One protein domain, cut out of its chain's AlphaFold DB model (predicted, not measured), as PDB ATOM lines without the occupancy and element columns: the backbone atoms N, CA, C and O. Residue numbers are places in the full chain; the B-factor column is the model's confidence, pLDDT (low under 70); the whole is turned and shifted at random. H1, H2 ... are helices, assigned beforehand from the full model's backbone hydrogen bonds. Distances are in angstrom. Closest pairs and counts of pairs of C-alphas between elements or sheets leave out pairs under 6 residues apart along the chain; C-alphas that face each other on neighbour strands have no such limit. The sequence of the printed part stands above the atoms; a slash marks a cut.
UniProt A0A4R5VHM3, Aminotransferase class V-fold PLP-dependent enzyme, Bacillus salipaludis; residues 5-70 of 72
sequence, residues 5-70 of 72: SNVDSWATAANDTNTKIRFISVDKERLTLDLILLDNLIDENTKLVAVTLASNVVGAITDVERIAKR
ATOM      1  N   SER A   5      37.124  11.569  52.628       63.09
ATOM      2  CA  SER A   5      36.234  12.681  52.261       63.09
ATOM      3  C   SER A   5      36.919  13.803  51.471       63.09
ATOM      4  O   SER A   5      36.243  14.483  50.716       63.09
ATOM      5  N   ASN A   6      38.240  13.998  51.606       69.19
ATOM      6  CA  ASN A   6      38.969  15.005  50.820       69.19
ATOM      7  C   ASN A   6      39.615  14.410  49.553       69.19
ATOM      8  O   ASN A   6      40.486  15.029  48.952       69.19
ATOM      9  N   VAL A   7      39.232  13.190  49.170       78.44
ATOM     10  CA  VAL A   7      39.718  12.499  47.968       78.44
ATOM     11  C   VAL A   7      38.539  12.015  47.134       78.44
ATOM     12  O   VAL A   7      38.452  12.342  45.956       78.44
ATOM     13  N   ASP A   8      37.601  11.305  47.753       79.94
ATOM     14  CA  ASP A   8      36.503  10.620  47.074       79.94
ATOM     15  C   ASP A   8      35.551  11.613  46.397       79.94
ATOM     16  O   ASP A   8      35.166  11.400  45.253       79.94
ATOM     17  N   SER A   9      35.242  12.749  47.033       83.25
ATOM     18  CA  SER A   9      34.389  13.782  46.425       83.25
ATOM     19  C   SER A   9      35.010  14.384  45.160       83.25
ATOM     20  O   SER A   9      34.313  14.587  44.167       83.25
ATOM     21  N   TRP A  10      36.326  14.620  45.166       86.12
ATOM     22  CA  TRP A  10      37.044  15.101  43.984       86.12
ATOM     23  C   TRP A  10      37.166  14.011  42.921       86.12
ATOM     24  O   TRP A  10      37.032  14.312  41.741       86.12
ATOM     25  N   ALA A  11      37.362  12.754  43.326       83.94
ATOM     26  CA  ALA A  11      37.381  11.605  42.427       83.94
ATOM     27  C   ALA A  11      36.056  11.424  41.684       83.94
ATOM     28  O   ALA A  11      36.062  11.262  40.465       83.94
ATOM     29  N   THR A  12      34.927  11.530  42.388       86.69
ATOM     30  CA  THR A  12      33.597  11.496  41.773       86.69
ATOM     31  C   THR A  12      33.408  12.666  40.808       86.69
ATOM     32  O   THR A  12      33.106  12.440  39.640       86.69
ATOM     33  N   ALA A  13      33.679  13.903  41.240       85.88
ATOM     34  CA  ALA A  13      33.526  15.079  40.379       85.88
ATOM     35  C   ALA A  13      34.428  15.031  39.129       85.88
ATOM     36  O   ALA A  13      34.034  15.460  38.043       85.88
ATOM     37  N   ALA A  14      35.644  14.498  39.262       88.38
ATOM     38  CA  ALA A  14      36.554  14.328  38.141       88.38
ATOM     39  C   ALA A  14      36.072  13.253  37.164       88.38
ATOM     40  O   ALA A  14      36.184  13.449  35.958       88.38
ATOM     41  N   ASN A  15      35.494  12.157  37.661       88.50
ATOM     42  CA  ASN A  15      34.887  11.133  36.816       88.50
ATOM     43  C   ASN A  15      33.715  11.701  35.998       88.50
ATOM     44  O   ASN A  15      33.654  11.487  34.791       88.50
ATOM     45  N   ASP A  16      32.847  12.495  36.628       91.19
ATOM     46  CA  ASP A  16      31.681  13.100  35.967       91.19
ATOM     47  C   ASP A  16      32.070  14.113  34.878       91.19
ATOM     48  O   ASP A  16      31.342  14.316  33.908       91.19
ATOM     49  N   THR A  17      33.234  14.746  35.026       89.88
ATOM     50  CA  THR A  17      33.741  15.781  34.109       89.88
ATOM     51  C   THR A  17      34.856  15.289  33.184       89.88
ATOM     52  O   THR A  17      35.404  16.080  32.418       89.88
ATOM     53  N   ASN A  18      35.204  13.998  33.244       89.12
ATOM     54  CA  ASN A  18      36.357  13.409  32.557       89.12
ATOM     55  C   ASN A  18      37.679  14.174  32.817       89.12
ATOM     56  O   ASN A  18      38.523  14.337  31.932       89.12
ATOM     57  N   THR A  19      37.850  14.671  34.045       91.81
ATOM     58  CA  THR A  19      39.031  15.415  34.492       91.81
ATOM     59  C   THR A  19      40.109  14.461  35.004       91.81
ATOM     60  O   THR A  19      39.843  13.516  35.745       91.81
ATOM     61  N   LYS A  20      41.371  14.734  34.667       91.25
ATOM     62  CA  LYS A  20      42.512  13.973  35.186       91.25
ATOM     63  C   LYS A  20      42.835  14.380  36.626       91.25
ATOM     64  O   LYS A  20      43.098  15.550  36.893       91.25
ATOM     65  N   ILE A  21      42.922  13.402  37.527       91.81
ATOM     66  CA  ILE A  21      43.439  13.601  38.889       91.81
ATOM     67  C   ILE A  21      44.920  13.238  38.951       91.81
ATOM     68  O   ILE A  21      45.361  12.229  38.397       91.81
ATOM     69  N   ARG A  22      45.685  14.063  39.666       91.56
ATOM     70  CA  ARG A  22      47.077  13.811  40.044       91.56
ATOM     71  C   ARG A  22      47.190  13.863  41.564       91.56
ATOM     72  O   ARG A  22      46.579  14.722  42.192       91.56
ATOM     73  N   PHE A  23      47.965  12.951  42.142       91.31
ATOM     74  CA  PHE A  23      48.165  12.860  43.589       91.31
ATOM     75  C   PHE A  23      49.583  13.276  43.971       91.31
ATOM     76  O   PHE A  23      50.542  12.877  43.313       91.31
ATOM     77  N   ILE A  24      49.704  14.031  45.065       90.75
ATOM     78  CA  ILE A  24      50.987  14.300  45.721       90.75
ATOM     79  C   ILE A  24      51.366  13.060  46.537       90.75
ATOM     80  O   ILE A  24      50.540  12.518  47.275       90.75
ATOM     81  N   SER A  25      52.600  12.586  46.381       89.62
ATOM     82  CA  SER A  25      53.109  11.443  47.139       89.62
ATOM     83  C   SER A  25      53.361  11.804  48.607       89.62
ATOM     84  O   SER A  25      53.543  12.964  48.965       89.62
ATOM     85  N   VAL A  26      53.366  10.792  49.472       88.31
ATOM     86  CA  VAL A  26      53.717  10.936  50.890       88.31
ATOM     87  C   VAL A  26      55.130  10.411  51.096       88.31
ATOM     88  O   VAL A  26      55.434   9.287  50.691       88.31
ATOM     89  N   ASP A  27      55.955  11.203  51.773       88.56
ATOM     90  CA  ASP A  27      57.223  10.754  52.333       88.56
ATOM     91  C   ASP A  27      56.917   9.791  53.491       88.56
ATOM     92  O   ASP A  27      56.315  10.167  54.500       88.56
ATOM     93  N   LYS A  28      57.283   8.517  53.324       87.31
ATOM     94  CA  LYS A  28      56.972   7.461  54.297       87.31
ATOM     95  C   LYS A  28      57.851   7.516  55.547       87.31
ATOM     96  O   LYS A  28      57.463   6.927  56.550       87.31
ATOM     97  N   GLU A  29      58.997   8.189  55.491       88.25
ATOM     98  CA  GLU A  29      59.892   8.345  56.638       88.25
ATOM     99  C   GLU A  29      59.463   9.537  57.489       88.25
ATOM    100  O   GLU A  29      59.363   9.433  58.710       88.25
ATOM    101  N   ARG A  30      59.150  10.663  56.840       86.25
ATOM    102  CA  ARG A  30      58.748  11.905  57.519       86.25
ATOM    103  C   ARG A  30      57.255  11.990  57.810       86.25
ATOM    104  O   ARG A  30      56.838  12.829  58.601       86.25
ATOM    105  N   LEU A  31      56.450  11.133  57.179       88.00
ATOM    106  CA  LEU A  31      54.983  11.135  57.247       88.00
ATOM    107  C   LEU A  31      54.360  12.477  56.811       88.00
ATOM    108  O   LEU A  31      53.267  12.841  57.247       88.00
ATOM    109  N   THR A  32      55.047  13.195  55.922       88.06
ATOM    110  CA  THR A  32      54.628  14.477  55.332       88.06
ATOM    111  C   THR A  32      54.361  14.329  53.835       88.06
ATOM    112  O   THR A  32      54.749  13.340  53.217       88.06
ATOM    113  N   LEU A  33      53.710  15.320  53.219       88.75
ATOM    114  CA  LEU A  33      53.625  15.379  51.756       88.75
ATOM    115  C   LEU A  33      55.015  15.609  51.151       88.75
ATOM    116  O   LEU A  33      55.783  16.435  51.647       88.75
ATOM    117  N   ASP A  34      55.316  14.896  50.070       89.69
ATOM    118  CA  ASP A  34      56.515  15.122  49.272       89.69
ATOM    119  C   ASP A  34      56.267  16.271  48.288       89.69
ATOM    120  O   ASP A  34      55.598  16.126  47.263       89.69
ATOM    121  N   LEU A  35      56.801  17.441  48.636       88.56
ATOM    122  CA  LEU A  35      56.668  18.668  47.850       88.56
ATOM    123  C   LEU A  35      57.834  18.882  46.872       88.56
ATOM    124  O   LEU A  35      57.913  19.946  46.259       88.56
ATOM    125  N   ILE A  36      58.753  17.919  46.724       86.38
ATOM    126  CA  ILE A  36      59.893  18.031  45.799       86.38
ATOM    127  C   ILE A  36      59.399  18.008  44.352       86.38
ATOM    128  O   ILE A  36      59.845  18.798  43.528       86.38
ATOM    129  N   LEU A  37      58.441  17.130  44.052       82.62
ATOM    130  CA  LEU A  37      57.896  16.949  42.704       82.62
ATOM    131  C   LEU A  37      56.654  17.805  42.438       82.62
ATOM    132  O   LEU A  37      55.922  17.538  41.483       82.62
ATOM    133  N   LEU A  38      56.405  18.825  43.267       87.56
ATOM    134  CA  LEU A  38      55.235  19.686  43.118       87.56
ATOM    135  C   LEU A  38      55.203  20.314  41.719       87.56
ATOM    136  O   LEU A  38      54.142  20.321  41.093       87.56
ATOM    137  N   ASP A  39      56.371  20.714  41.202       83.44
ATOM    138  CA  ASP A  39      56.563  21.311  39.875       83.44
ATOM    139  C   ASP A  39      56.038  20.429  38.737       83.44
ATOM    140  O   ASP A  39      55.344  20.918  37.848       83.44
ATOM    141  N   ASN A  40      56.219  19.114  38.849       86.19
ATOM    142  CA  ASN A  40      55.743  18.143  37.865       86.19
ATOM    143  C   ASN A  40      54.235  17.847  37.976       86.19
ATOM    144  O   ASN A  40      53.654  17.242  37.073       86.19
ATOM    145  N   LEU A  41      53.593  18.218  39.092       90.12
ATOM    146  CA  LEU A  41      52.187  17.904  39.368       90.12
ATOM    147  C   LEU A  41      51.217  19.044  39.013       90.12
ATOM    148  O   LEU A  41      50.111  18.747  38.558       90.12
ATOM    149  N   ILE A  42      51.600  20.311  39.217       91.69
ATOM    150  CA  ILE A  42      50.734  21.486  38.974       91.69
ATOM    151  C   ILE A  42      51.193  22.255  37.717       91.69
ATOM    152  O   ILE A  42      51.870  23.260  37.793       91.69
ATOM    153  N   ASP A  43      50.826  21.795  36.532       90.50
ATOM    154  CA  ASP A  43      51.124  22.495  35.266       90.50
ATOM    155  C   ASP A  43      50.023  23.508  34.864       90.50
ATOM    156  O   ASP A  43      49.031  23.692  35.581       90.50
ATOM    157  N   GLU A  44      50.134  24.108  33.675       90.81
ATOM    158  CA  GLU A  44      49.165  25.058  33.107       90.81
ATOM    159  C   GLU A  44      47.735  24.492  32.945       90.81
ATOM    160  O   GLU A  44      46.736  25.230  32.877       90.81
ATOM    161  N   ASN A  45      47.610  23.164  32.924       91.12
ATOM    162  CA  ASN A  45      46.336  22.460  32.827       91.12
ATOM    163  C   ASN A  45      45.685  22.248  34.200       91.12
ATOM    164  O   ASN A  45      44.512  21.881  34.277       91.12
ATOM    165  N   THR A  46      46.398  22.534  35.290       92.44
ATOM    166  CA  THR A  46      45.888  22.372  36.651       92.44
ATOM    167  C   THR A  46      44.938  23.507  37.009       92.44
ATOM    168  O   THR A  46      45.298  24.683  37.016       92.44
ATOM    169  N   LYS A  47      43.680  23.149  37.288       90.88
ATOM    170  CA  LYS A  47      42.618  24.113  37.620       90.88
ATOM    171  C   LYS A  47      42.343  24.219  39.116       90.88
ATOM    172  O   LYS A  47      41.872  25.259  39.562       90.88
ATOM    173  N   LEU A  48      42.641  23.166  39.877       91.31
ATOM    174  CA  LEU A  48      42.383  23.094  41.310       91.31
ATOM    175  C   LEU A  48      43.428  22.213  41.997       91.31
ATOM    176  O   LEU A  48      43.823  21.180  41.459       91.31
ATOM    177  N   VAL A  49      43.821  22.607  43.207       92.25
ATOM    178  CA  VAL A  49      44.648  21.808  44.115       92.25
ATOM    179  C   VAL A  49      43.893  21.661  45.432       92.25
ATOM    180  O   VAL A  49      43.545  22.657  46.060       92.25
ATOM    181  N   ALA A  50      43.630  20.420  45.844       91.75
ATOM    182  CA  ALA A  50      42.960  20.106  47.102       91.75
ATOM    183  C   ALA A  50      43.954  19.455  48.073       91.75
ATOM    184  O   ALA A  50      44.492  18.384  47.797       91.75
ATOM    185  N   VAL A  51      44.195  20.097  49.218       90.88
ATOM    186  CA  VAL A  51      45.102  19.613  50.273       90.88
ATOM    187  C   VAL A  51      44.511  19.874  51.655       90.88
ATOM    188  O   VAL A  51      43.730  20.803  51.836       90.88
ATOM    189  N   THR A  52      44.863  19.039  52.636       89.31
ATOM    190  CA  THR A  52      44.511  19.289  54.043       89.31
ATOM    191  C   THR A  52      45.561  20.177  54.703       89.31
ATOM    192  O   THR A  52      46.749  20.029  54.413       89.31
ATOM    193  N   LEU A  53      45.146  21.047  55.628       88.81
ATOM    194  CA  LEU A  53      46.066  21.856  56.435       88.81
ATOM    195  C   LEU A  53      46.860  20.995  57.427       88.81
ATOM    196  O   LEU A  53      48.053  21.205  57.618       88.81
ATOM    197  N   ALA A  54      46.203  20.012  58.038       89.00
ATOM    198  CA  ALA A  54      46.815  19.097  58.991       89.00
ATOM    199  C   ALA A  54      46.306  17.672  58.769       89.00
ATOM    200  O   ALA A  54      45.135  17.452  58.440       89.00
ATOM    201  N   SER A  55      47.182  16.689  58.953       85.88
ATOM    202  CA  SER A  55      46.798  15.282  58.962       85.88
ATOM    203  C   SER A  55      46.056  14.950  60.251       85.88
ATOM    204  O   SER A  55      46.585  15.119  61.345       85.88
ATOM    205  N   ASN A  56      44.857  14.389  60.130       84.12
ATOM    206  CA  ASN A  56      44.086  13.903  61.272       84.12
ATOM    207  C   ASN A  56      44.586  12.548  61.815       84.12
ATOM    208  O   ASN A  56      44.085  12.090  62.836       84.12
ATOM    209  N   VAL A  57      45.527  11.888  61.124       80.94
ATOM    210  CA  VAL A  57      46.091  10.588  61.537       80.94
ATOM    211  C   VAL A  57      47.434  10.764  62.237       80.94
ATOM    212  O   VAL A  57      47.667  10.153  63.272       80.94
ATOM    213  N   VAL A  58      48.323  11.583  61.667       85.12
ATOM    214  CA  VAL A  58      49.706  11.743  62.160       85.12
ATOM    215  C   VAL A  58      50.010  13.154  62.666       85.12
ATOM    216  O   VAL A  58      51.125  13.415  63.096       85.12
ATOM    217  N   GLY A  59      49.056  14.088  62.595       84.75
ATOM    218  CA  GLY A  59      49.232  15.468  63.067       84.75
ATOM    219  C   GLY A  59      50.146  16.342  62.202       84.75
ATOM    220  O   GLY A  59      50.287  17.528  62.487       84.75
ATOM    221  N   ALA A  60      50.753  15.789  61.146       88.25
ATOM    222  CA  ALA A  60      51.637  16.523  60.246       88.25
ATOM    223  C   ALA A  60      50.933  17.748  59.642       88.25
ATOM    224  O   ALA A  60      49.853  17.616  59.059       88.25
ATOM    225  N   ILE A  61      51.559  18.919  59.771       90.44
ATOM    226  CA  ILE A  61      51.095  20.172  59.170       90.44
ATOM    227  C   ILE A  61      51.622  20.256  57.740       90.44
ATOM    228  O   ILE A  61      52.816  20.088  57.494       90.44
ATOM    229  N   THR A  62      50.722  20.511  56.797       89.50
ATOM    230  CA  THR A  62      51.070  20.737  55.396       89.50
ATOM    231  C   THR A  62      51.543  22.173  55.217       89.50
ATOM    232  O   THR A  62      50.877  23.109  55.657       89.50
ATOM    233  N   ASP A  63      52.648  22.361  54.500       90.88
ATOM    234  CA  ASP A  63      53.104  23.681  54.058       90.88
ATOM    235  C   ASP A  63      52.220  24.193  52.904       90.88
ATOM    236  O   ASP A  63      52.552  24.096  51.721       90.88
ATOM    237  N   VAL A  64      51.022  24.670  53.257       91.44
ATOM    238  CA  VAL A  64      50.025  25.172  52.297       91.44
ATOM    239  C   VAL A  64      50.511  26.451  51.618       91.44
ATOM    240  O   VAL A  64      50.185  26.675  50.455       91.44
ATOM    241  N   GLU A  65      51.318  27.269  52.300       91.25
ATOM    242  CA  GLU A  65      51.876  28.493  51.723       91.25
ATOM    243  C   GLU A  65      52.794  28.167  50.543       91.25
ATOM    244  O   GLU A  65      52.650  28.764  49.476       91.25
ATOM    245  N   ARG A  66      53.672  27.167  50.686       90.38
ATOM    246  CA  ARG A  66      54.510  26.686  49.582       90.38
ATOM    247  C   ARG A  66      53.689  26.164  48.404       90.38
ATOM    248  O   ARG A  66      54.067  26.392  47.260       90.38
ATOM    249  N   ILE A  67      52.574  25.480  48.667       90.44
ATOM    250  CA  ILE A  67      51.693  24.959  47.611       90.44
ATOM    251  C   ILE A  67      50.953  26.098  46.900       90.44
ATOM    252  O   ILE A  67      50.854  26.089  45.677       90.44
ATOM    253  N   ALA A  68      50.460  27.088  47.648       89.50
ATOM    254  CA  ALA A  68      49.712  28.219  47.110       89.50
ATOM    255  C   ALA A  68      50.594  29.206  46.332       89.50
ATOM    256  O   ALA A  68      50.145  29.765  45.338       89.50
ATOM    257  N   LYS A  69      51.847  29.402  46.765       88.88
ATOM    258  CA  LYS A  69      52.846  30.233  46.071       88.88
ATOM    259  C   LYS A  69      53.446  29.563  44.841       88.88
ATOM    260  O   LYS A  69      54.278  30.175  44.175       88.88
ATOM    261  N   ARG A  70      53.088  28.309  44.552       79.62
ATOM    262  CA  ARG A  70      53.511  27.677  43.308       79.62
ATOM    263  C   ARG A  70      52.795  28.398  42.164       79.62
ATOM    264  O   ARG A  70      51.611  28.182  41.919       79.62
TER     265      ARG A  70
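What this domain is: This is residues 5 to 70 of the 72 residues of the protein "Aminotransferase class V-fold PLP-dependent enzyme" of Bacillus salipaludis (UniProt A0A4R5VHM3). With little regular structure, the model is mostly two long winding stretches, residues 17 to 37 and 42 to 63, that join three short helices. From the first residue, H1 lies towards one end of the longest axis, where residues 12 to 18 stick out, and H2 and H3 lie near each other, far from H1. The printed part has 66 residues, 18 of them in H1, H2 and H3, and no named strand; the class is all helix. It is only just compact, close to loose, with a radius of gyration of the C-alphas of 12.6 A and spans of 34 by 25 by 19 A.

How they stand to each other: H1, residues 8 to 16, is apart from H2, residues 38 to 41, and from H3, residues 64 to 68. Residues 26 to 27 pair antiparallel with residues 32 to 33. H2 and H3 are close but not clearly touching; their closest C-alphas, of Leu 38 and Ile 67, are 7.8 A apart. In H1 and H3 every O i to N i+4 pair is within hydrogen-bond range; H2 is too short for one.

Where its parts are: H1 runs 12.4 A from C-alpha 8 at (36.503, 10.620, 47.074). H2 is 5.2 A long, and H3, 6.0 A, ends at C-alpha 68 at (49.712, 28.219, 47.110).

The domain as a whole: The C-alphas of Thr 17 and Glu 29, the farthest apart, are 35.3 A apart. The printed part has no cut, and both links are long. Residues 5 to 6 have pLDDT under 70.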